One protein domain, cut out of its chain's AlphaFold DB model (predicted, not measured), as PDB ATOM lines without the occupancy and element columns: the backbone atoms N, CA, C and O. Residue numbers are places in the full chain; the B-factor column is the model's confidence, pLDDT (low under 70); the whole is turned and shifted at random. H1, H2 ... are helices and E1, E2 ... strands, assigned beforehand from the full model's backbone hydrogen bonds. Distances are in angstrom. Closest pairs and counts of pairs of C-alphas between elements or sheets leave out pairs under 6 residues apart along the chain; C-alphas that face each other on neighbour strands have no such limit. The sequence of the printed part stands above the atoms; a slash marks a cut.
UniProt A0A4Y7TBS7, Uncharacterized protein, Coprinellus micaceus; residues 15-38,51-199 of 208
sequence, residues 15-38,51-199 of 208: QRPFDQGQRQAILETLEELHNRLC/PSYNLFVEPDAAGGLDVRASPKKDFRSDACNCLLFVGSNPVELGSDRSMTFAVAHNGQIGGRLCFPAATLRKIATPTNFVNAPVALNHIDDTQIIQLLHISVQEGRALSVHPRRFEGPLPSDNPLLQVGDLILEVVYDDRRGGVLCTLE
ATOM      1  N   GLN A  15     -40.702 -15.175   2.457       84.75
ATOM      2  CA  GLN A  15     -39.256 -14.965   2.554       84.75
ATOM      3  C   GLN A  15     -38.975 -13.581   3.134       84.75
ATOM      4  O   GLN A  15     -39.165 -12.575   2.451       84.75
ATOM      5  N   ARG A  16     -38.554 -13.525   4.397       85.75
ATOM      6  CA  ARG A  16     -38.170 -12.287   5.091       85.75
ATOM      7  C   ARG A  16     -37.391 -12.617   6.369       85.75
ATOM      8  O   ARG A  16     -37.594 -13.704   6.914       85.75
ATOM      9  N   PRO A  17     -36.575 -11.688   6.892       86.50
ATOM     10  CA  PRO A  17     -35.913 -11.876   8.180       86.50
ATOM     11  C   PRO A  17     -36.908 -12.248   9.285       86.50
ATOM     12  O   PRO A  17     -38.051 -11.780   9.283       86.50
ATOM     13  N   PHE A  18     -36.480 -13.100  10.213       90.75
ATOM     14  CA  PHE A  18     -37.268 -13.435  11.398       90.75
ATOM     15  C   PHE A  18     -37.438 -12.213  12.302       90.75
ATOM     16  O   PHE A  18     -36.570 -11.336  12.347       90.75
ATOM     17  N   ASP A  19     -38.562 -12.147  13.018       90.06
ATOM     18  CA  ASP A  19     -38.714 -11.146  14.072       90.06
ATOM     19  C   ASP A  19     -37.769 -11.437  15.251       90.06
ATOM     20  O   ASP A  19     -37.133 -12.489  15.320       90.06
ATOM     21  N   GLN A  20     -37.643 -10.492  16.185       87.25
ATOM     22  CA  GLN A  20     -36.682 -10.603  17.283       87.25
ATOM     23  C   GLN A  20     -36.926 -11.827  18.183       87.25
ATOM     24  O   GLN A  20     -35.954 -12.432  18.636       87.25
ATOM     25  N   GLY A  21     -38.189 -12.191  18.431       83.88
ATOM     26  CA  GLY A  21     -38.543 -13.319  19.295       83.88
ATOM     27  C   GLY A  21     -38.268 -14.659  18.618       83.88
ATOM     28  O   GLY A  21     -37.637 -15.532  19.206       83.88
ATOM     29  N   GLN A  22     -38.664 -14.786  17.350       86.62
ATOM     30  CA  GLN A  22     -38.368 -15.953  16.519       86.62
ATOM     31  C   GLN A  22     -36.863 -16.136  16.335       86.62
ATOM     32  O   GLN A  22     -36.346 -17.239  16.477       86.62
ATOM     33  N   ARG A  23     -36.143 -15.048  16.043       91.19
ATOM     34  CA  ARG A  23     -34.707 -15.088  15.769       91.19
ATOM     35  C   ARG A  23     -33.929 -15.678  16.940       91.19
ATOM     36  O   ARG A  23     -33.084 -16.526  16.699       91.19
ATOM     37  N   GLN A  24     -34.210 -15.256  18.174       89.62
ATOM     38  CA  GLN A  24     -33.474 -15.742  19.342       89.62
ATOM     39  C   GLN A  24     -33.629 -17.259  19.523       89.62
ATOM     40  O   GLN A  24     -32.629 -17.967  19.577       89.62
ATOM     41  N   ALA A  25     -34.867 -17.762  19.505       86.06
ATOM     42  CA  ALA A  25     -35.143 -19.192  19.646       86.06
ATOM     43  C   ALA A  25     -34.518 -20.031  18.513       86.06
ATOM     44  O   ALA A  25     -34.010 -21.130  18.734       86.06
ATOM     45  N   ILE A  26     -34.530 -19.502  17.284       91.56
ATOM     46  CA  ILE A  26     -33.924 -20.163  16.124       91.56
ATOM     47  C   ILE A  26     -32.401 -20.217  16.255       91.56
ATOM     48  O   ILE A  26     -31.818 -21.255  15.956       91.56
ATOM     49  N   LEU A  27     -31.756 -19.130  16.690       92.19
ATOM     50  CA  LEU A  27     -30.304 -19.097  16.884       92.19
ATOM     51  C   LEU A  27     -29.867 -20.092  17.963       92.19
ATOM     52  O   LEU A  27     -28.974 -20.887  17.700       92.19
ATOM     53  N   GLU A  28     -30.565 -20.131  19.101       89.56
ATOM     54  CA  GLU A  28     -30.317 -21.108  20.172       89.56
ATOM     55  C   GLU A  28     -30.441 -22.551  19.659       89.56
ATOM     56  O   GLU A  28     -29.574 -23.388  19.906       89.56
ATOM     57  N   THR A  29     -31.476 -22.831  18.861       87.69
ATOM     58  CA  THR A  29     -31.668 -24.162  18.270       87.69
ATOM     59  C   THR A  29     -30.566 -24.504  17.260       87.69
ATOM     60  O   THR A  29     -30.094 -25.639  17.212       87.69
ATOM     61  N   LEU A  30     -30.140 -23.548  16.427       89.12
ATOM     62  CA  LEU A  30     -29.059 -23.754  15.458       89.12
ATOM     63  C   LEU A  30     -27.704 -23.965  16.146       89.12
ATOM     64  O   LEU A  30     -26.924 -24.791  15.678       89.12
ATOM     65  N   GLU A  31     -27.440 -23.264  17.247       89.25
ATOM     66  CA  GLU A  31     -26.246 -23.450  18.075       89.25
ATOM     67  C   GLU A  31     -26.237 -24.840  18.726       89.25
ATOM     68  O   GLU A  31     -25.240 -25.558  18.645       89.25
ATOM     69  N   GLU A  32     -27.369 -25.286  19.279       85.44
ATOM     70  CA  GLU A  32     -27.502 -26.644  19.815       85.44
ATOM     71  C   GLU A  32     -27.279 -27.714  18.732       85.44
ATOM     72  O   GLU A  32     -26.548 -28.684  18.950       85.44
ATOM     73  N   LEU A  33     -27.860 -27.532  17.541       82.50
ATOM     74  CA  LEU A  33     -27.647 -28.430  16.402       82.50
ATOM     75  C   LEU A  33     -26.178 -28.475  15.975       82.50
ATOM     76  O   LEU A  33     -25.652 -29.562  15.734       82.50
ATOM     77  N   HIS A  34     -25.522 -27.317  15.890       84.38
ATOM     78  CA  HIS A  34     -24.100 -27.223  15.571       84.38
ATOM     79  C   HIS A  34     -23.260 -28.005  16.590       84.38
ATOM     80  O   HIS A  34     -22.463 -28.857  16.199       84.38
ATOM     81  N   ASN A  35     -23.501 -27.797  17.886       83.12
ATOM     82  CA  ASN A  35     -22.786 -28.493  18.956       83.12
ATOM     83  C   ASN A  35     -22.988 -30.013  18.887       83.12
ATOM     84  O   ASN A  35     -22.013 -30.760  18.927       83.12
ATOM     85  N   ARG A  36     -24.225 -30.488  18.676       77.81
ATOM     86  CA  ARG A  36     -24.518 -31.926  18.522       77.81
ATOM     87  C   ARG A  36     -23.793 -32.553  17.323       77.81
ATOM     88  O   ARG A  36     -23.315 -33.685  17.422       77.81
ATOM     89  N   LEU A  37     -23.707 -31.846  16.193       74.19
ATOM     90  CA  LEU A  37     -22.966 -32.326  15.019       74.19
ATOM     91  C   LEU A  37     -21.452 -32.350  15.260       74.19
ATOM     92  O   LEU A  37     -20.790 -33.274  14.796       74.19
ATOM     93  N   CYS A  38     -20.919 -31.387  16.014       73.12
ATOM     94  CA  CYS A  38     -19.513 -31.354  16.418       73.12
ATOM     95  C   CYS A  38     -19.153 -32.461  17.423       73.12
ATOM     96  O   CYS A  38     -18.067 -33.034  17.345       73.12
ATOM     97  N   PRO A  51     -24.435 -31.946   2.030       61.56
ATOM     98  CA  PRO A  51     -25.479 -32.471   2.902       61.56
ATOM     99  C   PRO A  51     -26.599 -33.123   2.087       61.56
ATOM    100  O   PRO A  51     -27.188 -32.509   1.187       61.56
ATOM    101  N   SER A  52     -26.856 -34.402   2.360       64.88
ATOM    102  CA  SER A  52     -27.801 -35.226   1.585       64.88
ATOM    103  C   SER A  52     -29.140 -35.430   2.291       64.88
ATOM    104  O   SER A  52     -29.960 -36.247   1.862       64.88
ATOM    105  N   TYR A  53     -29.382 -34.656   3.344       70.12
ATOM    106  CA  TYR A  53     -30.560 -34.750   4.185       70.12
ATOM    107  C   TYR A  53     -31.133 -33.369   4.520       70.12
ATOM    108  O   TYR A  53     -30.468 -32.343   4.388       70.12
ATOM    109  N   ASN A  54     -32.397 -33.368   4.930       82.12
ATOM    110  CA  ASN A  54     -33.068 -32.254   5.580       82.12
ATOM    111  C   ASN A  54     -33.177 -32.557   7.077       82.12
ATOM    112  O   ASN A  54     -33.374 -33.716   7.446       82.12
ATOM    113  N   LEU A  55     -33.099 -31.525   7.909       84.31
ATOM    114  CA  LEU A  55     -33.319 -31.586   9.347       84.31
ATOM    115  C   LEU A  55     -34.650 -30.923   9.702       84.31
ATOM    116  O   LEU A  55     -34.983 -29.852   9.192       84.31
ATOM    117  N   PHE A  56     -35.373 -31.561  10.608       86.00
ATOM    118  CA  PHE A  56     -36.621 -31.090  11.188       86.00
ATOM    119  C   PHE A  56     -36.420 -31.047  12.689       86.00
ATOM    120  O   PHE A  56     -35.944 -32.025  13.264       86.00
ATOM    121  N   VAL A  57     -36.794 -29.939  13.309       84.94
ATOM    122  CA  VAL A  57     -36.866 -29.842  14.761       84.94
ATOM    123  C   VAL A  57     -38.310 -29.610  15.140       84.94
ATOM    124  O   VAL A  57     -38.974 -28.717  14.606       84.94
ATOM    125  N   GLU A  58     -38.790 -30.440  16.050       84.44
ATOM    126  CA  GLU A  58     -40.130 -30.371  16.610       84.44
ATOM    127  C   GLU A  58     -40.058 -30.514  18.132       84.44
ATOM    128  O   GLU A  58     -39.088 -31.070  18.651       84.44
ATOM    129  N   PRO A  59     -41.058 -30.005  18.868       78.94
ATOM    130  CA  PRO A  59     -41.116 -30.227  20.299       78.94
ATOM    131  C   PRO A  59     -41.392 -31.705  20.583       78.94
ATOM    132  O   PRO A  59     -42.294 -32.304  19.991       78.94
ATOM    133  N   ASP A  60     -40.632 -32.287  21.505       82.88
ATOM    134  CA  ASP A  60     -40.901 -33.628  22.008       82.88
ATOM    135  C   ASP A  60     -42.043 -33.623  23.049       82.88
ATOM    136  O   ASP A  60     -42.541 -32.581  23.486       82.88
ATOM    137  N   ALA A  61     -42.477 -34.814  23.466       79.44
ATOM    138  CA  ALA A  61     -43.560 -34.971  24.440       79.44
ATOM    139  C   ALA A  61     -43.216 -34.464  25.860       79.44
ATOM    140  O   ALA A  61     -44.120 -34.294  26.678       79.44
ATOM    141  N   ALA A  62     -41.935 -34.245  26.163       80.38
ATOM    142  CA  ALA A  62     -41.432 -33.742  27.438       80.38
ATOM    143  C   ALA A  62     -41.155 -32.222  27.416       80.38
ATOM    144  O   ALA A  62     -40.761 -31.666  28.442       80.38
ATOM    145  N   GLY A  63     -41.391 -31.548  26.285       72.00
ATOM    146  CA  GLY A  63     -41.113 -30.122  26.098       72.00
ATOM    147  C   GLY A  63     -39.669 -29.806  25.691       72.00
ATOM    148  O   GLY A  63     -39.291 -28.637  25.696       72.00
ATOM    149  N   GLY A  64     -38.872 -30.823  25.354       78.19
ATOM    150  CA  GLY A  64     -37.567 -30.694  24.711       78.19
ATOM    151  C   GLY A  64     -37.669 -30.609  23.185       78.19
ATOM    152  O   GLY A  64     -38.753 -30.436  22.626       78.19
ATOM    153  N   LEU A  65     -36.527 -30.720  22.503       77.44
ATOM    154  CA  LEU A  65     -36.423 -30.665  21.042       77.44
ATOM    155  C   LEU A  65     -36.041 -32.038  20.473       77.44
ATOM    156  O   LEU A  65     -34.947 -32.548  20.736       77.44
ATOM    157  N   ASP A  66     -36.918 -32.600  19.640       83.44
ATOM    158  CA  ASP A  66     -36.633 -33.777  18.822       83.44
ATOM    159  C   ASP A  66     -36.098 -33.346  17.452       83.44
ATOM    160  O   ASP A  66     -36.719 -32.548  16.744       83.44
ATOM    161  N   VAL A  67     -34.937 -33.883  17.071       82.06
ATOM    162  CA  VAL A  67     -34.266 -33.575  15.803       82.06
ATOM    163  C   VAL A  67     -34.345 -34.794  14.902       82.06
ATOM    164  O   VAL A  67     -33.720 -35.824  15.159       82.06
ATOM    165  N   ARG A  68     -35.072 -34.663  13.794       81.94
ATOM    166  CA  ARG A  68     -35.272 -35.734  12.816       81.94
ATOM    167  C   ARG A  68     -34.567 -35.393  11.513       81.94
ATOM    168  O   ARG A  68     -34.662 -34.273  11.019       81.94
ATOM    169  N   ALA A  69     -33.889 -36.372  10.924       79.88
ATOM    170  CA  ALA A  69     -33.293 -36.253   9.597       79.88
ATOM    171  C   ALA A  69     -34.135 -37.011   8.561       79.88
ATOM    172  O   ALA A  69     -34.591 -38.126   8.814       79.88
ATOM    173  N   SER A  70     -34.303 -36.436   7.370       76.69
ATOM    174  CA  SER A  70     -34.885 -37.126   6.208       76.69
ATOM    175  C   SER A  70     -33.974 -37.003   4.988       76.69
ATOM    176  O   SER A  70     -33.262 -36.008   4.877       76.69
ATOM    177  N   PRO A  71     -34.010 -37.935   4.027       74.00
ATOM    178  CA  PRO A  71     -33.318 -37.773   2.753       74.00
ATOM    179  C   PRO A  71     -33.724 -36.490   2.003       74.00
ATOM    180  O   PRO A  71     -34.893 -36.125   1.935       74.00
ATOM    181  N   LYS A  72     -32.770 -35.845   1.324       71.88
ATOM    182  CA  LYS A  72     -32.995 -34.603   0.555       71.88
ATOM    183  C   LYS A  72     -34.039 -34.727  -0.565       71.88
ATOM    184  O   LYS A  72     -34.680 -33.743  -0.928       71.88
ATOM    185  N   LYS A  73     -34.230 -35.936  -1.105       69.25
ATOM    186  CA  LYS A  73     -35.259 -36.242  -2.117       69.25
ATOM    187  C   LYS A  73     -36.694 -36.068  -1.599       69.25
ATOM    188  O   LYS A  73     -37.601 -35.922  -2.408       69.25
ATOM    189  N   ASP A  74     -36.870 -36.029  -0.280       64.50
ATOM    190  CA  ASP A  74     -38.165 -35.894   0.381       64.50
ATOM    191  C   ASP A  74     -38.451 -34.431   0.782       64.50
ATOM    192  O   ASP A  74     -39.285 -34.171   1.646       64.50
ATOM    193  N   PHE A  75     -37.773 -33.452   0.159       66.94
ATOM    194  CA  PHE A  75     -38.100 -32.035   0.338       66.94
ATOM    195  C   PHE A  75     -39.541 -31.773  -0.119       66.94
ATOM    196  O   PHE A  75     -39.847 -31.792  -1.314       66.94
ATOM    197  N   ARG A  76     -40.424 -31.498   0.839       67.19
ATOM    198  CA  ARG A  76     -41.819 -31.134   0.596       67.19
ATOM    199  C   ARG A  76     -42.067 -29.707   1.070       67.19
ATOM    200  O   ARG A  76     -41.507 -29.277   2.071       67.19
ATOM    201  N   SER A  77     -42.920 -28.964   0.373       66.69
ATOM    202  CA  SER A  77     -43.228 -27.568   0.721       66.69
ATOM    203  C   SER A  77     -43.878 -27.402   2.099       66.69
ATOM    204  O   SER A  77     -43.775 -26.337   2.697       66.69
ATOM    205  N   ASP A  78     -44.541 -28.439   2.612       70.81
ATOM    206  CA  ASP A  78     -45.112 -28.461   3.960       70.81
ATOM    207  C   ASP A  78     -44.058 -28.636   5.063       70.81
ATOM    208  O   ASP A  78     -44.331 -28.257   6.197       70.81
ATOM    209  N   ALA A  79     -42.839 -29.090   4.738       75.44
ATOM    210  CA  ALA A  79     -41.705 -29.115   5.668       75.44
ATOM    211  C   ALA A  79     -41.365 -27.721   6.210       75.44
ATOM    212  O   ALA A  79     -40.902 -27.576   7.337       75.44
ATOM    213  N   CYS A  80     -41.641 -26.673   5.429       77.56
ATOM    214  CA  CYS A  80     -41.451 -25.301   5.878       77.56
ATOM    215  C   CYS A  80     -42.373 -24.923   7.047       77.56
ATOM    216  O   CYS A  80     -42.085 -23.929   7.702       77.56
ATOM    217  N   ASN A  81     -43.442 -25.684   7.318       81.12
ATOM    218  CA  ASN A  81     -44.377 -25.441   8.421       81.12
ATOM    219  C   ASN A  81     -43.947 -26.072   9.754       81.12
ATOM    220  O   ASN A  81     -44.653 -25.895  10.741       81.12
ATOM    221  N   CYS A  82     -42.830 -26.800   9.797       81.19
ATOM    222  CA  CYS A  82     -42.278 -27.300  11.055       81.19
ATOM    223  C   CYS A  82     -41.804 -26.145  11.949       81.19
ATOM    224  O   CYS A  82     -41.539 -25.039  11.463       81.19
ATOM    225  N   LEU A  83     -41.661 -26.432  13.249       84.69
ATOM    226  CA  LEU A  83     -41.133 -25.473  14.219       84.69
ATOM    227  C   LEU A  83     -39.768 -24.957  13.756       84.69
ATOM    228  O   LEU A  83     -39.592 -23.755  13.622       84.69
ATOM    229  N   LEU A  84     -38.843 -25.845  13.398       88.06
ATOM    230  CA  LEU A  84     -37.660 -25.470  12.631       88.06
ATOM    231  C   LEU A  84     -37.412 -26.495  11.531       88.06
ATOM    232  O   LEU A  84     -37.503 -27.704  11.738       88.06
ATOM    233  N   PHE A  85     -37.044 -26.005  10.360       89.38
ATOM    234  CA  PHE A  85     -36.606 -26.815   9.243       89.38
ATOM    235  C   PHE A  85     -35.306 -26.251   8.682       89.38
ATOM    236  O   PHE A  85     -35.220 -25.059   8.378       89.38
ATOM    237  N   VAL A  86     -34.313 -27.120   8.498       88.94
ATOM    238  CA  VAL A  86     -33.059 -26.807   7.808       88.94
ATOM    239  C   VAL A  86     -32.910 -27.768   6.641       88.94
ATOM    240  O   VAL A  86     -32.798 -28.977   6.825       88.94
ATOM    241  N   GLY A  87     -32.896 -27.252   5.420       86.88
ATOM    242  CA  GLY A  87     -32.817 -28.122   4.252       86.88
ATOM    243  C   GLY A  87     -32.475 -27.391   2.974       86.88
ATOM    244  O   GLY A  87     -32.304 -26.174   2.960       86.88
ATOM    245  N   SER A  88     -32.360 -28.149   1.885       83.88
ATOM    246  CA  SER A  88     -32.036 -27.598   0.568       83.88
ATOM    247  C   SER A  88     -32.852 -28.220  -0.552       83.88
ATOM    248  O   SER A  88     -33.336 -29.345  -0.451       83.88
ATOM    249  N   ASN A  89     -32.964 -27.495  -1.663       78.75
ATOM    250  CA  ASN A  89     -33.558 -28.036  -2.879       78.75
ATOM    251  C   ASN A  89     -32.719 -29.209  -3.436       78.75
ATOM    252  O   ASN A  89     -31.484 -29.130  -3.437       78.75
ATOM    253  N   PRO A  90     -33.353 -30.287  -3.946       71.81
ATOM    254  CA  PRO A  90     -32.654 -31.406  -4.574       71.81
ATOM    255  C   PRO A  90     -31.937 -30.931  -5.842       71.81
ATOM    256  O   PRO A  90     -32.568 -30.584  -6.840       71.81
ATOM    257  N   VAL A  91     -30.606 -30.882  -5.784       73.38
ATOM    258  CA  VAL A  91     -29.731 -30.465  -6.883       73.38
ATOM    259  C   VAL A  91     -28.514 -31.376  -6.887       73.38
ATOM    260  O   VAL A  91     -27.897 -31.597  -5.843       73.38
ATOM    261  N   GLU A  92     -28.194 -31.910  -8.061       66.31
ATOM    262  CA  GLU A  92     -26.994 -32.711  -8.291       66.31
ATOM    263  C   GLU A  92     -25.777 -31.813  -8.539       66.31
ATOM    264  O   GLU A  92     -25.887 -30.704  -9.072       66.31
ATOM    265  N   LEU A  93     -24.592 -32.306  -8.174       66.25
ATOM    266  CA  LEU A  93     -23.330 -31.669  -8.547       66.25
ATOM    267  C   LEU A  93     -23.228 -31.569 -10.075       66.25
ATOM    268  O   LEU A  93     -23.478 -32.542 -10.776       66.25
ATOM    269  N   GLY A  94     -22.857 -30.392 -10.581       64.06
ATOM    270  CA  GLY A  94     -22.752 -30.132 -12.023       64.06
ATOM    271  C   GLY A  94     -24.052 -29.670 -12.682       64.06
ATOM    272  O   GLY A  94     -24.044 -29.352 -13.867       64.06
ATOM    273  N   SER A  95     -25.142 -29.566 -11.919       68.62
ATOM    274  CA  SER A  95     -26.401 -28.995 -12.393       68.62
ATOM    275  C   SER A  95     -26.259 -27.529 -12.824       68.62
ATOM    276  O   SER A  95     -25.530 -26.745 -12.215       68.62
ATOM    277  N   ASP A  96     -27.050 -27.130 -13.824       81.00
ATOM    278  CA  ASP A  96     -27.254 -25.726 -14.206       81.00
ATOM    279  C   ASP A  96     -28.143 -24.953 -13.215       81.00
ATOM    280  O   ASP A  96     -28.418 -23.766 -13.404       81.00
ATOM    281  N   ARG A  97     -28.610 -25.611 -12.150       80.56
ATOM    282  CA  ARG A  97     -29.408 -24.997 -11.089       80.56
ATOM    283  C   ARG A  97     -28.538 -24.649  -9.892       80.56
ATOM    284  O   ARG A  97     -27.658 -25.409  -9.505       80.56
ATOM    285  N   SER A  98     -28.841 -23.519  -9.263       85.75
ATOM    286  CA  SER A  98     -28.284 -23.182  -7.957       85.75
ATOM    287  C   SER A  98     -28.860 -24.097  -6.877       85.75
ATOM    288  O   SER A  98     -30.046 -24.443  -6.898       85.75
ATOM    289  N   MET A  99     -28.029 -24.447  -5.904       86.25
ATOM    290  CA  MET A  99     -28.457 -25.107  -4.676       86.25
ATOM    291  C   MET A  99     -28.617 -24.051  -3.587       86.25
ATOM    292  O   MET A  99     -27.788 -23.161  -3.449       86.25
ATOM    293  N   THR A 100     -29.688 -24.120  -2.814       88.38
ATOM    294  CA  THR A 100     -29.972 -23.185  -1.729       88.38
ATOM    295  C   THR A 100     -30.326 -23.976  -0.491       88.38
ATOM    296  O   THR A 100     -31.263 -24.771  -0.518       88.38
ATOM    297  N   PHE A 101     -29.585 -23.727   0.581       90.38
ATOM    298  CA  PHE A 101     -29.960 -24.119   1.927       90.38
ATOM    299  C   PHE A 101     -30.796 -23.011   2.554       90.38
ATOM    300  O   PHE A 101     -30.538 -21.825   2.322       90.38
ATOM    301  N   ALA A 102     -31.799 -23.393   3.331       91.31
ATOM    302  CA  ALA A 102     -32.694 -22.466   3.990       91.31
ATOM    303  C   ALA A 102     -33.017 -22.923   5.410       91.31
ATOM    304  O   ALA A 102     -33.112 -24.122   5.676       91.31
ATOM    305  N   VAL A 103     -33.237 -21.935   6.275       93.00
ATOM    306  CA  VAL A 103     -33.856 -22.095   7.588       93.00
ATOM    307  C   VAL A 103     -35.287 -21.591   7.493       93.00
ATOM    308  O   VAL A 103     -35.510 -20.424   7.145       93.00
ATOM    309  N   ALA A 104     -36.238 -22.467   7.801       91.00
ATOM    310  CA  ALA A 104     -37.649 -22.137   7.893       91.00
ATOM    311  C   ALA A 104     -38.184 -22.387   9.306       91.00
ATOM    312  O   ALA A 104     -37.743 -23.310   9.980       91.00
ATOM    313  N   HIS A 105     -39.141 -21.569   9.724       89.75
ATOM    314  CA  HIS A 105     -39.851 -21.694  10.992       89.75
ATOM    315  C   HIS A 105     -41.318 -21.323  10.752       89.75
ATOM    316  O   HIS A 105     -41.615 -20.185  10.375       89.75
ATOM    317  N   ASN A 106     -42.238 -22.271  10.946       86.00
ATOM    318  CA  ASN A 106     -43.691 -22.086  10.815       86.00
ATOM    319  C   ASN A 106     -44.130 -21.355   9.523       86.00
ATOM    320  O   ASN A 106     -44.903 -20.397   9.553       86.00
ATOM    321  N   GLY A 107     -43.618 -21.789   8.373       82.94
ATOM    322  CA  GLY A 107     -43.970 -21.286   7.040       82.94
ATOM    323  C   GLY A 107     -43.172 -20.056   6.594       82.94
ATOM    324  O   GLY A 107     -43.351 -19.581   5.470       82.94
ATOM    325  N   GLN A 108     -42.269 -19.543   7.431       87.88
ATOM    326  CA  GLN A 108     -41.422 -18.394   7.113       87.88
ATOM    327  C   GLN A 108     -39.964 -18.815   6.917       87.88
ATOM    328  O   GLN A 108     -39.416 -19.531   7.745       87.88
ATOM    329  N   ILE A 109     -39.321 -18.324   5.856       89.81
ATOM    330  CA  ILE A 109     -37.887 -18.506   5.593       89.81
ATOM    331  C   ILE A 109     -37.148 -17.218   5.949       89.81
ATOM    332  O   ILE A 109     -37.431 -16.174   5.354       89.81
ATOM    333  N   GLY A 110     -36.176 -17.316   6.856       88.81
ATOM    334  CA  GLY A 110     -35.400 -16.169   7.344       88.81
ATOM    335  C   GLY A 110     -33.878 -16.320   7.275       88.81
ATOM    336  O   GLY A 110     -33.187 -15.313   7.378       88.81
ATOM    337  N   GLY A 111     -33.354 -17.528   7.037       92.62
ATOM    338  CA  GLY A 111     -31.925 -17.776   6.798       92.62
ATOM    339  C   GLY A 111     -31.709 -18.494   5.471       92.62
ATOM    340  O   GLY A 111     -32.472 -19.405   5.143       92.62
ATOM    341  N   ARG A 112     -30.710 -18.080   4.683       93.56
ATOM    342  CA  ARG A 112     -30.433 -18.648   3.355       93.56
ATOM    343  C   ARG A 112     -28.945 -18.648   3.021       93.56
ATOM    344  O   ARG A 112     -28.266 -17.641   3.198       93.56
ATOM    345  N   LEU A 113     -28.491 -19.745   2.423       92.62
ATOM    346  CA  LEU A 113     -27.154 -19.900   1.856       92.62
ATOM    347  C   LEU A 113     -27.263 -20.473   0.441       92.62
ATOM    348  O   LEU A 113     -27.763 -21.583   0.251       92.62
ATOM    349  N   CYS A 114     -26.806 -19.725  -0.558       91.12
ATOM    350  CA  CYS A 114     -26.855 -20.126  -1.958       91.12
ATOM    351  C   CYS A 114     -25.485 -20.572  -2.473       91.12
ATOM    352  O   CYS A 114     -24.488 -19.876  -2.321       91.12
ATOM    353  N   PHE A 115     -25.463 -21.700  -3.173       88.56
ATOM    354  CA  PHE A 115     -24.399 -22.110  -4.077       88.56
ATOM    355  C   PHE A 115     -24.897 -21.890  -5.510       88.56
ATOM    356  O   PHE A 115     -25.679 -22.703  -6.021       88.56
ATOM    357  N   PRO A 116     -24.493 -20.792  -6.170       88.50
ATOM    358  CA  PRO A 116     -24.825 -20.531  -7.562       88.50
ATOM    359  C   PRO A 116     -24.461 -21.700  -8.478       88.50
ATOM    360  O   PRO A 116     -23.441 -22.364  -8.285       88.50
ATOM    361  N   ALA A 117     -25.238 -21.891  -9.545       84.12
ATOM    362  CA  ALA A 117     -24.970 -22.914 -10.559       84.12
ATOM    363  C   ALA A 117     -23.530 -22.864 -11.106       84.12
ATOM    364  O   ALA A 117     -22.893 -23.891 -11.306       84.12
ATOM    365  N   ALA A 118     -22.975 -21.665 -11.324       81.75
ATOM    366  CA  ALA A 118     -21.586 -21.506 -11.764       81.75
ATOM    367  C   ALA A 118     -20.576 -22.028 -10.726       81.75
ATOM    368  O   ALA A 118     -19.599 -22.672 -11.102       81.75
ATOM    369  N   THR A 119     -20.828 -21.792  -9.435       81.38
ATOM    370  CA  THR A 119     -20.028 -22.335  -8.329       81.38
ATOM    371  C   THR A 119     -20.087 -23.858  -8.345       81.38
ATOM    372  O   THR A 119     -19.047 -24.510  -8.371       81.38
ATOM    373  N   LEU A 120     -21.293 -24.428  -8.426       77.56
ATOM    374  CA  LEU A 120     -21.496 -25.878  -8.461       77.56
ATOM    375  C   LEU A 120     -20.867 -26.535  -9.682       77.56
ATOM    376  O   LEU A 120     -20.282 -27.604  -9.553       77.56
ATOM    377  N   ARG A 121     -20.932 -25.898 -10.852       74.56
ATOM    378  CA  ARG A 121     -20.235 -26.381 -12.045       74.56
ATOM    379  C   ARG A 121     -18.728 -26.351 -11.862       74.56
ATOM    380  O   ARG A 121     -18.099 -27.345 -12.182       74.56
ATOM    381  N   LYS A 122     -18.137 -25.294 -11.299       73.50
ATOM    382  CA  LYS A 122     -16.689 -25.285 -11.019       73.50
ATOM    383  C   LYS A 122     -16.282 -26.358 -10.010       73.50
ATOM    384  O   LYS A 122     -15.246 -26.980 -10.187       73.50
ATOM    385  N   ILE A 123     -17.119 -26.614  -9.006       70.62
ATOM    386  CA  ILE A 123     -16.926 -27.731  -8.074       70.62
ATOM    387  C   ILE A 123     -17.050 -29.080  -8.801       70.62
ATOM    388  O   ILE A 123     -16.332 -30.018  -8.488       70.62
ATOM    389  N   ALA A 124     -17.959 -29.209  -9.767       62.00
ATOM    390  CA  ALA A 124     -18.208 -30.466 -10.467       62.00
ATOM    391  C   ALA A 124     -17.284 -30.726 -11.666       62.00
ATOM    392  O   ALA A 124     -17.200 -31.862 -12.121       62.00
ATOM    393  N   THR A 125     -16.615 -29.700 -12.191       53.34
ATOM    394  CA  THR A 125     -15.849 -29.771 -13.439       53.34
ATOM    395  C   THR A 125     -14.348 -29.686 -13.149       53.34
ATOM    396  O   THR A 125     -13.803 -28.584 -13.108       53.34
ATOM    397  N   PRO A 126     -13.629 -30.813 -12.996       51.41
ATOM    398  CA  PRO A 126     -12.178 -30.820 -13.110       51.41
ATOM    399  C   PRO A 126     -11.853 -30.896 -14.606       51.41
ATOM    400  O   PRO A 126     -11.637 -31.972 -15.152       51.41
ATOM    401  N   THR A 127     -11.947 -29.775 -15.321       40.03
ATOM    402  CA  THR A 127     -12.107 -29.793 -16.791       40.03
ATOM    403  C   THR A 127     -10.937 -30.346 -17.608       40.03
ATOM    404  O   THR A 127     -11.024 -30.259 -18.822       40.03
ATOM    405  N   ASN A 128      -9.876 -30.917 -17.029       38.25
ATOM    406  CA  ASN A 128      -8.747 -31.396 -17.831       38.25
ATOM    407  C   ASN A 128      -8.091 -32.716 -17.424       38.25
ATOM    408  O   ASN A 128      -7.060 -33.020 -18.009       38.25
ATOM    409  N   PHE A 129      -8.638 -33.546 -16.527       34.53
ATOM    410  CA  PHE A 129      -7.981 -34.833 -16.245       34.53
ATOM    411  C   PHE A 129      -8.942 -36.000 -16.041       34.53
ATOM    412  O   PHE A 129      -9.948 -35.933 -15.337       34.53
ATOM    413  N   VAL A 130      -8.601 -37.089 -16.725       35.09
ATOM    414  CA  VAL A 130      -9.312 -38.360 -16.757       35.09
ATOM    415  C   VAL A 130      -9.327 -38.956 -15.343       35.09
ATOM    416  O   VAL A 130      -8.286 -39.310 -14.802       35.09
ATOM    417  N   ASN A 131     -10.528 -39.099 -14.775       34.53
ATOM    418  CA  ASN A 131     -10.850 -39.956 -13.625       34.53
ATOM    419  C   ASN A 131     -10.238 -39.603 -12.246       34.53
ATOM    420  O   ASN A 131      -9.740 -40.500 -11.564       34.53
ATOM    421  N   ALA A 132     -10.369 -38.362 -11.751       32.47
ATOM    422  CA  ALA A 132     -10.093 -38.046 -10.337       32.47
ATOM    423  C   ALA A 132     -11.234 -37.260  -9.640       32.47
ATOM    424  O   ALA A 132     -11.781 -36.319 -10.215       32.47
ATOM    425  N   PRO A 133     -11.620 -37.618  -8.395       33.94
ATOM    426  CA  PRO A 133     -12.728 -36.981  -7.682       33.94
ATOM    427  C   PRO A 133     -12.324 -35.658  -7.016       33.94
ATOM    428  O   PRO A 133     -11.516 -35.668  -6.080       33.94
ATOM    429  N   VAL A 134     -12.975 -34.560  -7.421       37.84
ATOM    430  CA  VAL A 134     -12.953 -33.260  -6.725       37.84
ATOM    431  C   VAL A 134     -13.277 -33.465  -5.243       37.84
ATOM    432  O   VAL A 134     -14.201 -34.204  -4.896       37.84
ATOM    433  N   ALA A 135     -12.489 -32.858  -4.358       38.34
ATOM    434  CA  ALA A 135     -12.683 -32.962  -2.922       38.34
ATOM    435  C   ALA A 135     -12.875 -31.564  -2.328       38.34
ATOM    436  O   ALA A 135     -11.906 -30.854  -2.108       38.34
ATOM    437  N   LEU A 136     -14.134 -31.192  -2.086       49.19
ATOM    438  CA  LEU A 136     -14.464 -30.278  -0.995       49.19
ATOM    439  C   LEU A 136     -14.408 -31.137   0.269       49.19
ATOM    440  O   LEU A 136     -15.319 -31.930   0.510       49.19
ATOM    441  N   ASN A 137     -13.295 -31.096   0.993       48.19
ATOM    442  CA  ASN A 137     -13.140 -31.866   2.223       48.19
ATOM    443  C   ASN A 137     -13.845 -31.189   3.410       48.19
ATOM    444  O   ASN A 137     -14.075 -31.867   4.408       48.19
ATOM    445  N   HIS A 138     -14.206 -29.902   3.292       53.78
ATOM    446  CA  HIS A 138     -14.567 -29.063   4.443       53.78
ATOM    447  C   HIS A 138     -15.936 -28.364   4.384       53.78
ATOM    448  O   HIS A 138     -16.287 -27.654   5.321       53.78
ATOM    449  N   ILE A 139     -16.740 -28.545   3.326       66.50
ATOM    450  CA  ILE A 139     -18.148 -28.104   3.359       66.50
ATOM    451  C   ILE A 139     -19.007 -29.270   3.823       66.50
ATOM    452  O   ILE A 139     -19.549 -30.024   3.013       66.50
ATOM    453  N   ASP A 140     -19.090 -29.408   5.137       72.00
ATOM    454  CA  ASP A 140     -19.932 -30.378   5.816       72.00
ATOM    455  C   ASP A 140     -21.182 -29.722   6.421       72.00
ATOM    456  O   ASP A 140     -21.461 -28.529   6.249       72.00
ATOM    457  N   ASP A 141     -21.974 -30.543   7.097       75.12
ATOM    458  CA  ASP A 141     -23.234 -30.141   7.708       75.12
ATOM    459  C   ASP A 141     -23.022 -29.048   8.769       75.12
ATOM    460  O   ASP A 141     -23.776 -28.074   8.823       75.12
ATOM    461  N   THR A 142     -21.945 -29.157   9.547       78.38
ATOM    462  CA  THR A 142     -21.556 -28.208  10.593       78.38
ATOM    463  C   THR A 142     -21.270 -26.823  10.015       78.38
ATOM    464  O   THR A 142     -21.796 -25.822  10.517       78.38
ATOM    465  N   GLN A 143     -20.510 -26.749   8.918       80.88
ATOM    466  CA  GLN A 143     -20.204 -25.484   8.246       80.88
ATOM    467  C   GLN A 143     -21.459 -24.838   7.644       80.88
ATOM    468  O   GLN A 143     -21.637 -23.620   7.723       80.88
ATOM    469  N   ILE A 144     -22.355 -25.637   7.057       85.69
ATOM    470  CA  ILE A 144     -23.619 -25.136   6.500       85.69
ATOM    471  C   ILE A 144     -24.515 -24.572   7.603       85.69
ATOM    472  O   ILE A 144     -25.045 -23.471   7.438       85.69
ATOM    473  N   ILE A 145     -24.657 -25.272   8.733       87.69
ATOM    474  CA  ILE A 145     -25.438 -24.783   9.877       87.69
ATOM    475  C   ILE A 145     -24.841 -23.489  10.429       87.69
ATOM    476  O   ILE A 145     -25.587 -22.537  10.646       87.69
ATOM    477  N   GLN A 146     -23.515 -23.397  10.561       88.19
ATOM    478  CA  GLN A 146     -22.858 -22.178  11.039       88.19
ATOM    479  C   GLN A 146     -23.109 -20.977  10.115       88.19
ATOM    480  O   GLN A 146     -23.406 -19.872  10.569       88.19
ATOM    481  N   LEU A 147     -23.032 -21.171   8.797       90.25
ATOM    482  CA  LEU A 147     -23.322 -20.108   7.832       90.25
ATOM    483  C   LEU A 147     -24.803 -19.704   7.852       90.25
ATOM    484  O   LEU A 147     -25.126 -18.522   7.742       90.25
ATOM    485  N   LEU A 148     -25.715 -20.662   8.027       92.44
ATOM    486  CA  LEU A 148     -27.137 -20.368   8.199       92.44
ATOM    487  C   LEU A 148     -27.420 -19.630   9.512       92.44
ATOM    488  O   LEU A 148     -28.240 -18.715   9.507       92.44
ATOM    489  N   HIS A 149     -26.712 -19.960  10.594       93.06
ATOM    490  CA  HIS A 149     -26.764 -19.221  11.854       93.06
ATOM    491  C   HIS A 149     -26.378 -17.752  11.634       93.06
ATOM    492  O   HIS A 149     -27.147 -16.860  11.989       93.06
ATOM    493  N   ILE A 150     -25.264 -17.482  10.941       91.81
ATOM    494  CA  ILE A 150     -24.859 -16.111  10.587       91.81
ATOM    495  C   ILE A 150     -25.920 -15.429   9.712       91.81
ATOM    496  O   ILE A 150     -26.298 -14.289   9.968       91.81
ATOM    497  N   SER A 151     -26.459 -16.127   8.707       92.88
ATOM    498  CA  SER A 151     -27.525 -15.588   7.853       92.88
ATOM    499  C   SER A 151     -28.752 -15.144   8.661       92.88
ATOM    500  O   SER A 151     -29.289 -14.061   8.416       92.88
ATOM    501  N   VAL A 152     -29.173 -15.948   9.644       93.56
ATOM    502  CA  VAL A 152     -30.293 -15.632  10.544       93.56
ATOM    503  C   VAL A 152     -29.952 -14.476  11.483       93.56
ATOM    504  O   VAL A 152     -30.767 -13.567  11.650       93.56
ATOM    505  N   GLN A 153     -28.757 -14.488  12.075       92.44
ATOM    506  CA  GLN A 153     -28.288 -13.458  13.003       92.44
ATOM    507  C   GLN A 153     -28.293 -12.075  12.342       92.44
ATOM    508  O   GLN A 153     -28.839 -11.115  12.891       92.44
ATOM    509  N   GLU A 154     -27.749 -12.011  11.129       89.44
ATOM    510  CA  GLU A 154     -27.602 -10.789  10.342       89.44
ATOM    511  C   GLU A 154     -28.885 -10.420   9.582       89.44
ATOM    512  O   GLU A 154     -29.006  -9.311   9.062       89.44
ATOM    513  N   GLY A 155     -29.851 -11.344   9.493       89.75
ATOM    514  CA  GLY A 155     -31.077 -11.175   8.712       89.75
ATOM    515  C   GLY A 155     -30.812 -11.011   7.213       89.75
ATOM    516  O   GLY A 155     -31.559 -10.315   6.522       89.75
ATOM    517  N   ARG A 156     -29.723 -11.601   6.705       89.69
ATOM    518  CA  ARG A 156     -29.226 -11.414   5.333       89.69
ATOM    519  C   ARG A 156     -28.927 -12.755   4.686       89.69
ATOM    520  O   ARG A 156     -28.360 -13.648   5.309       89.69
ATOM    521  N   ALA A 157     -29.288 -12.892   3.413       91.44
ATOM    522  CA  ALA A 157     -28.935 -14.071   2.633       91.44
ATOM    523  C   ALA A 157     -27.435 -14.078   2.309       91.44
ATOM    524  O   ALA A 157     -26.828 -13.026   2.088       91.44
ATOM    525  N   LEU A 158     -26.862 -15.277   2.267       92.62
ATOM    526  CA  LEU A 158     -25.471 -15.516   1.908       92.62
ATOM    527  C   LEU A 158     -25.378 -16.224   0.557       92.62
ATOM    528  O   LEU A 158     -26.238 -17.036   0.199       92.62
ATOM    529  N   SER A 159     -24.292 -15.970  -0.162       91.75
ATOM    530  CA  SER A 159     -23.949 -16.665  -1.397       91.75
ATOM    531  C   SER A 159     -22.486 -17.102  -1.379       91.75
ATOM    532  O   SER A 159     -21.628 -16.413  -0.830       91.75
ATOM    533  N   VAL A 160     -22.203 -18.261  -1.971       88.25
ATOM    534  CA  VAL A 160     -20.868 -18.864  -2.017       88.25
ATOM    535  C   VAL A 160     -20.327 -18.794  -3.436       88.25
ATOM    536  O   VAL A 160     -20.843 -19.444  -4.350       88.25
ATOM    537  N   HIS A 161     -19.264 -18.025  -3.635       86.00
ATOM    538  CA  HIS A 161     -18.676 -17.792  -4.947       86.00
ATOM    539  C   HIS A 161     -17.242 -18.309  -5.028       86.00
ATOM    540  O   HIS A 161     -16.484 -18.212  -4.071       86.00
ATOM    541  N   PRO A 162     -16.832 -18.847  -6.185       82.00
ATOM    542  CA  PRO A 162     -15.455 -19.239  -6.399       82.00
ATOM    543  C   PRO A 162     -14.597 -17.992  -6.634       82.00
ATOM    544  O   PRO A 162     -14.893 -17.202  -7.535       82.00
ATOM    545  N   ARG A 163     -13.497 -17.866  -5.894       81.06
ATOM    546  CA  ARG A 163     -12.513 -16.783  -6.026       81.06
ATOM    547  C   ARG A 163     -11.100 -17.363  -6.123       81.06
ATOM    548  O   ARG A 163     -10.841 -18.461  -5.642       81.06
ATOM    549  N   ARG A 164     -10.190 -16.644  -6.784       79.94
ATOM    550  CA  ARG A 164      -8.758 -16.966  -6.770       79.94
ATOM    551  C   ARG A 164      -8.126 -16.436  -5.483       79.94
ATOM    552  O   ARG A 164      -8.333 -15.277  -5.141       79.94
ATOM    553  N   PHE A 165      -7.369 -17.272  -4.787       78.06
ATOM    554  CA  PHE A 165      -6.592 -16.864  -3.627       78.06
ATOM    555  C   PHE A 165      -5.466 -15.923  -4.066       78.06
ATOM    556  O   PHE A 165      -4.660 -16.273  -4.925       78.06
ATOM    557  N   GLU A 166      -5.417 -14.719  -3.502       78.00
ATOM    558  CA  GLU A 166      -4.475 -13.657  -3.897       78.00
ATOM    559  C   GLU A 166      -3.341 -13.449  -2.875       78.00
ATOM    560  O   GLU A 166      -2.491 -12.583  -3.065       78.00
ATOM    561  N   GLY A 167      -3.285 -14.257  -1.809       71.94
ATOM    562  CA  GLY A 167      -2.366 -14.051  -0.682       71.94
ATOM    563  C   GLY A 167      -2.873 -13.002   0.321       71.94
ATOM    564  O   GLY A 167      -4.019 -12.564   0.241       71.94
ATOM    565  N   PRO A 168      -2.039 -12.654   1.316       61.59
ATOM    566  CA  PRO A 168      -2.277 -13.037   2.704       61.59
ATOM    567  C   PRO A 168      -3.602 -12.469   3.248       61.59
ATOM    568  O   PRO A 168      -3.674 -11.361   3.778       61.59
ATOM    569  N   LEU A 169      -4.655 -13.278   3.152       59.81
ATOM    570  CA  LEU A 169      -5.722 -13.287   4.151       59.81
ATOM    571  C   LEU A 169      -5.133 -13.839   5.468       59.81
ATOM    572  O   LEU A 169      -4.084 -14.488   5.417       59.81
ATOM    573  N   PRO A 170      -5.769 -13.640   6.636       56.22
ATOM    574  CA  PRO A 170      -5.454 -14.413   7.837       56.22
ATOM    575  C   PRO A 170      -5.928 -15.864   7.646       56.22
ATOM    576  O   PRO A 170      -6.885 -16.294   8.277       56.22
ATOM    577  N   SER A 171      -5.307 -16.575   6.705       56.34
ATOM    578  CA  SER A 171      -5.488 -18.004   6.498       56.34
ATOM    579  C   SER A 171      -4.299 -18.717   7.102       56.34
ATOM    580  O   SER A 171      -3.165 -18.542   6.656       56.34
ATOM    581  N   ASP A 172      -4.580 -19.534   8.110       56.19
ATOM    582  CA  ASP A 172      -3.592 -20.410   8.734       56.19
ATOM    583  C   ASP A 172      -3.430 -21.722   7.948       56.19
ATOM    584  O   ASP A 172      -2.700 -22.609   8.388       56.19
ATOM    585  N   ASN A 173      -4.096 -21.880   6.793       62.69
ATOM    586  CA  ASN A 173      -3.989 -23.083   5.973       62.69
ATOM    587  C   ASN A 173      -2.643 -23.105   5.218       62.69
ATOM    588  O   ASN A 173      -2.483 -22.404   4.213       62.69
ATOM    589  N   PRO A 174      -1.684 -23.966   5.619       60.94
ATOM    590  CA  PRO A 174      -0.344 -23.976   5.037       60.94
ATOM    591  C   PRO A 174      -0.305 -24.548   3.608       60.94
ATOM    592  O   PRO A 174       0.758 -24.577   2.991       60.94
ATOM    593  N   LEU A 175      -1.435 -25.046   3.087       65.69
ATOM    594  CA  LEU A 175      -1.544 -25.681   1.770       65.69
ATOM    595  C   LEU A 175      -2.061 -24.745   0.669       65.69
ATOM    596  O   LEU A 175      -2.018 -25.137  -0.499       65.69
ATOM    597  N   LEU A 176      -2.563 -23.551   1.009       68.25
ATOM    598  CA  LEU A 176      -3.073 -22.593   0.027       68.25
ATOM    599  C   LEU A 176      -1.934 -21.819  -0.647       68.25
ATOM    600  O   LEU A 176      -1.085 -21.215   0.005       68.25
ATOM    601  N   GLN A 177      -1.946 -21.801  -1.977       72.81
ATOM    602  CA  GLN A 177      -0.989 -21.091  -2.818       72.81
ATOM    603  C   GLN A 177      -1.695 -20.015  -3.641       72.81
ATOM    604  O   GLN A 177      -2.833 -20.188  -4.078       72.81
ATOM    605  N   VAL A 178      -1.019 -18.884  -3.868       78.44
ATOM    606  CA  VAL A 178      -1.550 -17.803  -4.715       78.44
ATOM    607  C   VAL A 178      -1.970 -18.374  -6.072       78.44
ATOM    608  O   VAL A 178      -1.202 -19.067  -6.733       78.44
ATOM    609  N   GLY A 179      -3.199 -18.073  -6.485       73.56
ATOM    610  CA  GLY A 179      -3.822 -18.604  -7.694       73.56
ATOM    611  C   GLY A 179      -4.716 -19.824  -7.467       73.56
ATOM    612  O   GLY A 179      -5.482 -20.168  -8.373       73.56
ATOM    613  N   ASP A 180      -4.711 -20.444  -6.287       76.31
ATOM    614  CA  ASP A 180      -5.651 -21.519  -5.965       76.31
ATOM    615  C   ASP A 180      -7.104 -21.038  -6.019       76.31
ATOM    616  O   ASP A 180      -7.408 -19.870  -5.772       76.31
ATOM    617  N   LEU A 181      -8.024 -21.932  -6.382       76.31
ATOM    618  CA  LEU A 181      -9.452 -21.636  -6.346       76.31
ATOM    619  C   LEU A 181     -10.002 -21.999  -4.963       76.31
ATOM    620  O   LEU A 181      -9.879 -23.144  -4.529       76.31
ATOM    621  N   ILE A 182     -10.624 -21.023  -4.311       77.88
ATOM    622  CA  ILE A 182     -11.259 -21.135  -2.993       77.88
ATOM    623  C   ILE A 182     -12.720 -20.696  -3.085       77.88
ATOM    624  O   ILE A 182     -13.160 -20.152  -4.107       77.88
ATOM    625  N   LEU A 183     -13.482 -20.927  -2.018       81.69
ATOM    626  CA  LEU A 183     -14.875 -20.507  -1.925       81.69
ATOM    627  C   LEU A 183     -15.003 -19.332  -0.958       81.69
ATOM    628  O   LEU A 183     -14.703 -19.436   0.224       81.69
ATOM    629  N   GLU A 184     -15.466 -18.206  -1.476       85.31
ATOM    630  CA  GLU A 184     -15.734 -16.990  -0.723       85.31
ATOM    631  C   GLU A 184     -17.218 -16.935  -0.362       85.31
ATOM    632  O   GLU A 184     -18.084 -17.134  -1.220       85.31
ATOM    633  N   VAL A 185     -17.518 -16.669   0.907       87.31
ATOM    634  CA  VAL A 185     -18.884 -16.448   1.380       87.31
ATOM    635  C   VAL A 185     -19.125 -14.951   1.459       87.31
ATOM    636  O   VAL A 185     -18.416 -14.225   2.158       87.31
ATOM    637  N   VAL A 186     -20.149 -14.489   0.754       89.50
ATOM    638  CA  VAL A 186     -20.513 -13.073   0.667       89.50
ATOM    639  C   VAL A 186     -21.972 -12.878   1.047       89.50
ATOM    640  O   VAL A 186     -22.794 -13.786   0.910       89.50
ATOM    641  N   TYR A 187     -22.314 -11.672   1.486       88.81
ATOM    642  CA  TYR A 187     -23.713 -11.269   1.590       88.81
ATOM    643  C   TYR A 187     -24.313 -11.021   0.198       88.81
ATOM    644  O   TYR A 187     -23.702 -10.350  -0.629       88.81
ATOM    645  N   ASP A 188     -25.533 -11.506  -0.040       82.00
ATOM    646  CA  ASP A 188     -26.241 -11.434  -1.336       82.00
ATOM    647  C   ASP A 188     -26.890 -10.056  -1.617       82.00
ATOM    648  O   ASP A 188     -27.725  -9.898  -2.506       82.00
ATOM    649  N   ASP A 189     -26.557  -9.021  -0.839       77.44
ATOM    650  CA  ASP A 189     -27.078  -7.673  -1.063       77.44
ATOM    651  C   ASP A 189     -26.088  -6.764  -1.802       77.44
ATOM    652  O   ASP A 189     -24.897  -7.038  -1.938       77.44
ATOM    653  N   ARG A 190     -26.593  -5.621  -2.279       56.28
ATOM    654  CA  ARG A 190     -25.828  -4.654  -3.086       56.28
ATOM    655  C   ARG A 190     -24.631  -4.026  -2.362       56.28
ATOM    656  O   ARG A 190     -23.893  -3.275  -2.993       56.28
ATOM    657  N   ARG A 191     -24.465  -4.263  -1.054       62.19
ATOM    658  CA  ARG A 191     -23.317  -3.787  -0.272       62.19
ATOM    659  C   ARG A 191     -22.232  -4.857  -0.112       62.19
ATOM    660  O   ARG A 191     -21.187  -4.526   0.434       62.19
ATOM    661  N   GLY A 192     -22.458  -6.077  -0.622       58.31
ATOM    662  CA  GLY A 192     -21.443  -6.998  -1.153       58.31
ATOM    663  C   GLY A 192     -20.209  -7.228  -0.284       58.31
ATOM    664  O   GLY A 192     -19.101  -7.300  -0.808       58.31
ATOM    665  N   GLY A 193     -20.384  -7.282   1.037       75.19
ATOM    666  CA  GLY A 193     -19.289  -7.557   1.959       75.19
ATOM    667  C   GLY A 193     -18.905  -9.032   1.913       75.19
ATOM    668  O   GLY A 193     -19.781  -9.900   1.973       75.19
ATOM    669  N   VAL A 194     -17.604  -9.306   1.841       78.44
ATOM    670  CA  VAL A 194     -17.056 -10.642   2.089       78.44
ATOM    671  C   VAL A 194     -17.174 -10.927   3.582       78.44
ATOM    672  O   VAL A 194     -16.729 -10.123   4.399       78.44
ATOM    673  N   LEU A 195     -17.809 -12.043   3.932       80.44
ATOM    674  CA  LEU A 195     -17.980 -12.478   5.315       80.44
ATOM    675  C   LEU A 195     -16.776 -13.302   5.763       80.44
ATOM    676  O   LEU A 195     -16.136 -12.996   6.765       80.44
ATOM    677  N   CYS A 196     -16.486 -14.360   5.015       77.31
ATOM    678  CA  CYS A 196     -15.378 -15.257   5.282       77.31
ATOM    679  C   CYS A 196     -14.972 -15.990   4.005       77.31
ATOM    680  O   CYS A 196     -15.667 -15.971   2.987       77.31
ATOM    681  N   THR A 197     -13.826 -16.651   4.080       76.19
ATOM    682  CA  THR A 197     -13.356 -17.573   3.055       76.19
ATOM    683  C   THR A 197     -13.414 -18.976   3.632       76.19
ATOM    684  O   THR A 197     -12.955 -19.208   4.745       76.19
ATOM    685  N   LEU A 198     -13.991 -19.912   2.887       75.38
ATOM    686  CA  LEU A 198     -13.855 -21.329   3.176       75.38
ATOM    687  C   LEU A 198     -12.501 -21.745   2.612       75.38
ATOM    688  O   LEU A 198     -12.328 -21.849   1.394       75.38
ATOM    689  N   GLU A 199     -11.535 -21.913   3.512       62.50
ATOM    690  CA  GLU A 199     -10.122 -22.186   3.223       62.50
ATOM    691  C   GLU A 199      -9.893 -23.636   2.787       62.50
ATOM    692  O   GLU A 199      -8.951 -24.296   3.216       62.50
TER     693      GLU A 199
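Overview. This is residues 15 to 38 and 51 to 199 of the 208 residues of an uncharacterized protein of Coprinellus micaceus (UniProt A0A4Y7TBS7). One long eight-stranded sheet curls like part of a barrel, with helix H4 in its hollow and the longer H1 side by side with H4 on the same face. The short helix H2 only grazes the sheet, H3 stands at the sheet's level, and residues 127 to 132 stick out. The 173 printed residues hold four named helices and eight named strands, in the order H1 E1 E2 H2 E3 E4 E5 H3 H4 E6 E7 E8, of mixed class. The mixed sheet runs E2 E1 E3 E4 E5 E6 E7 E8. The whole is compact, with a radius of gyration of the C-alphas of 17.0 A, yet elongated, spanning 53 by 33 by 31 A.

Along the chain. The strands are E1, residues 53 to 59; E2, 65 to 71; E3, 84 to 88; E4, 99 to 105; E5, 108 to 115, 20.7 A long; E6, 158 to 164; E7, 181 to 187; and E8, 194 to 198, its last C-alpha at (-13.855, -21.329, 3.176). H1, residues 20 to 38, is 26.9 A long and begins at C-alpha (-36.682, -10.603, 17.283). H4, residues 141 to 154, is 20.0 A long; H2 is residues 77 to 81 and H3 117 to 124.

Arrangement. The strongly twisted sheet has edge strands E2 and E8. E3 E4 E5 and E6 E7 E8 are meanders, each strand the antiparallel neighbour of the one before; N 101 and O 113 are 2.8 A apart, N 161 and O 184 2.8 A. E5 and E6 are parallel, with N 160 and O 114 at 2.8 A; with H3 and H4 between them they form a strand-helix-strand unit, its crossover left-handed. E2, H2, E3 form a split unit, E1 between the strands, its crossover right-handed. E5 bends by 61 degrees at residue 111; the closest C-alphas of E5 and H4, Gly 111 and Val 152, are 4.6 A apart. H1 and H4 make two layers with the sheet, helices on one face. They touch, closest at C-alphas His 34 and Thr 142, 5.7 A, at a shallow tilt of 19 degrees, opposite ways. H3, at 3.6 A, is only just at the sheet's level. In H3 and H4 every O i to N i+4 pair is within hydrogen-bond range; H1 has 14 of 15, H2 0 of 1 but 2 of 2 O i to N i+3.

Size, cuts and confidence. C-alphas 62 and 128, the farthest apart, are 55.9 A apart. Residues 39 to 50 are not printed; the gap is 14.8 A. The links H3 to H4 and E6 to E7 are long. Mean pLDDT of the printed part is 77.0; residues 124 to 139 and 168 to 176 are among those under 70.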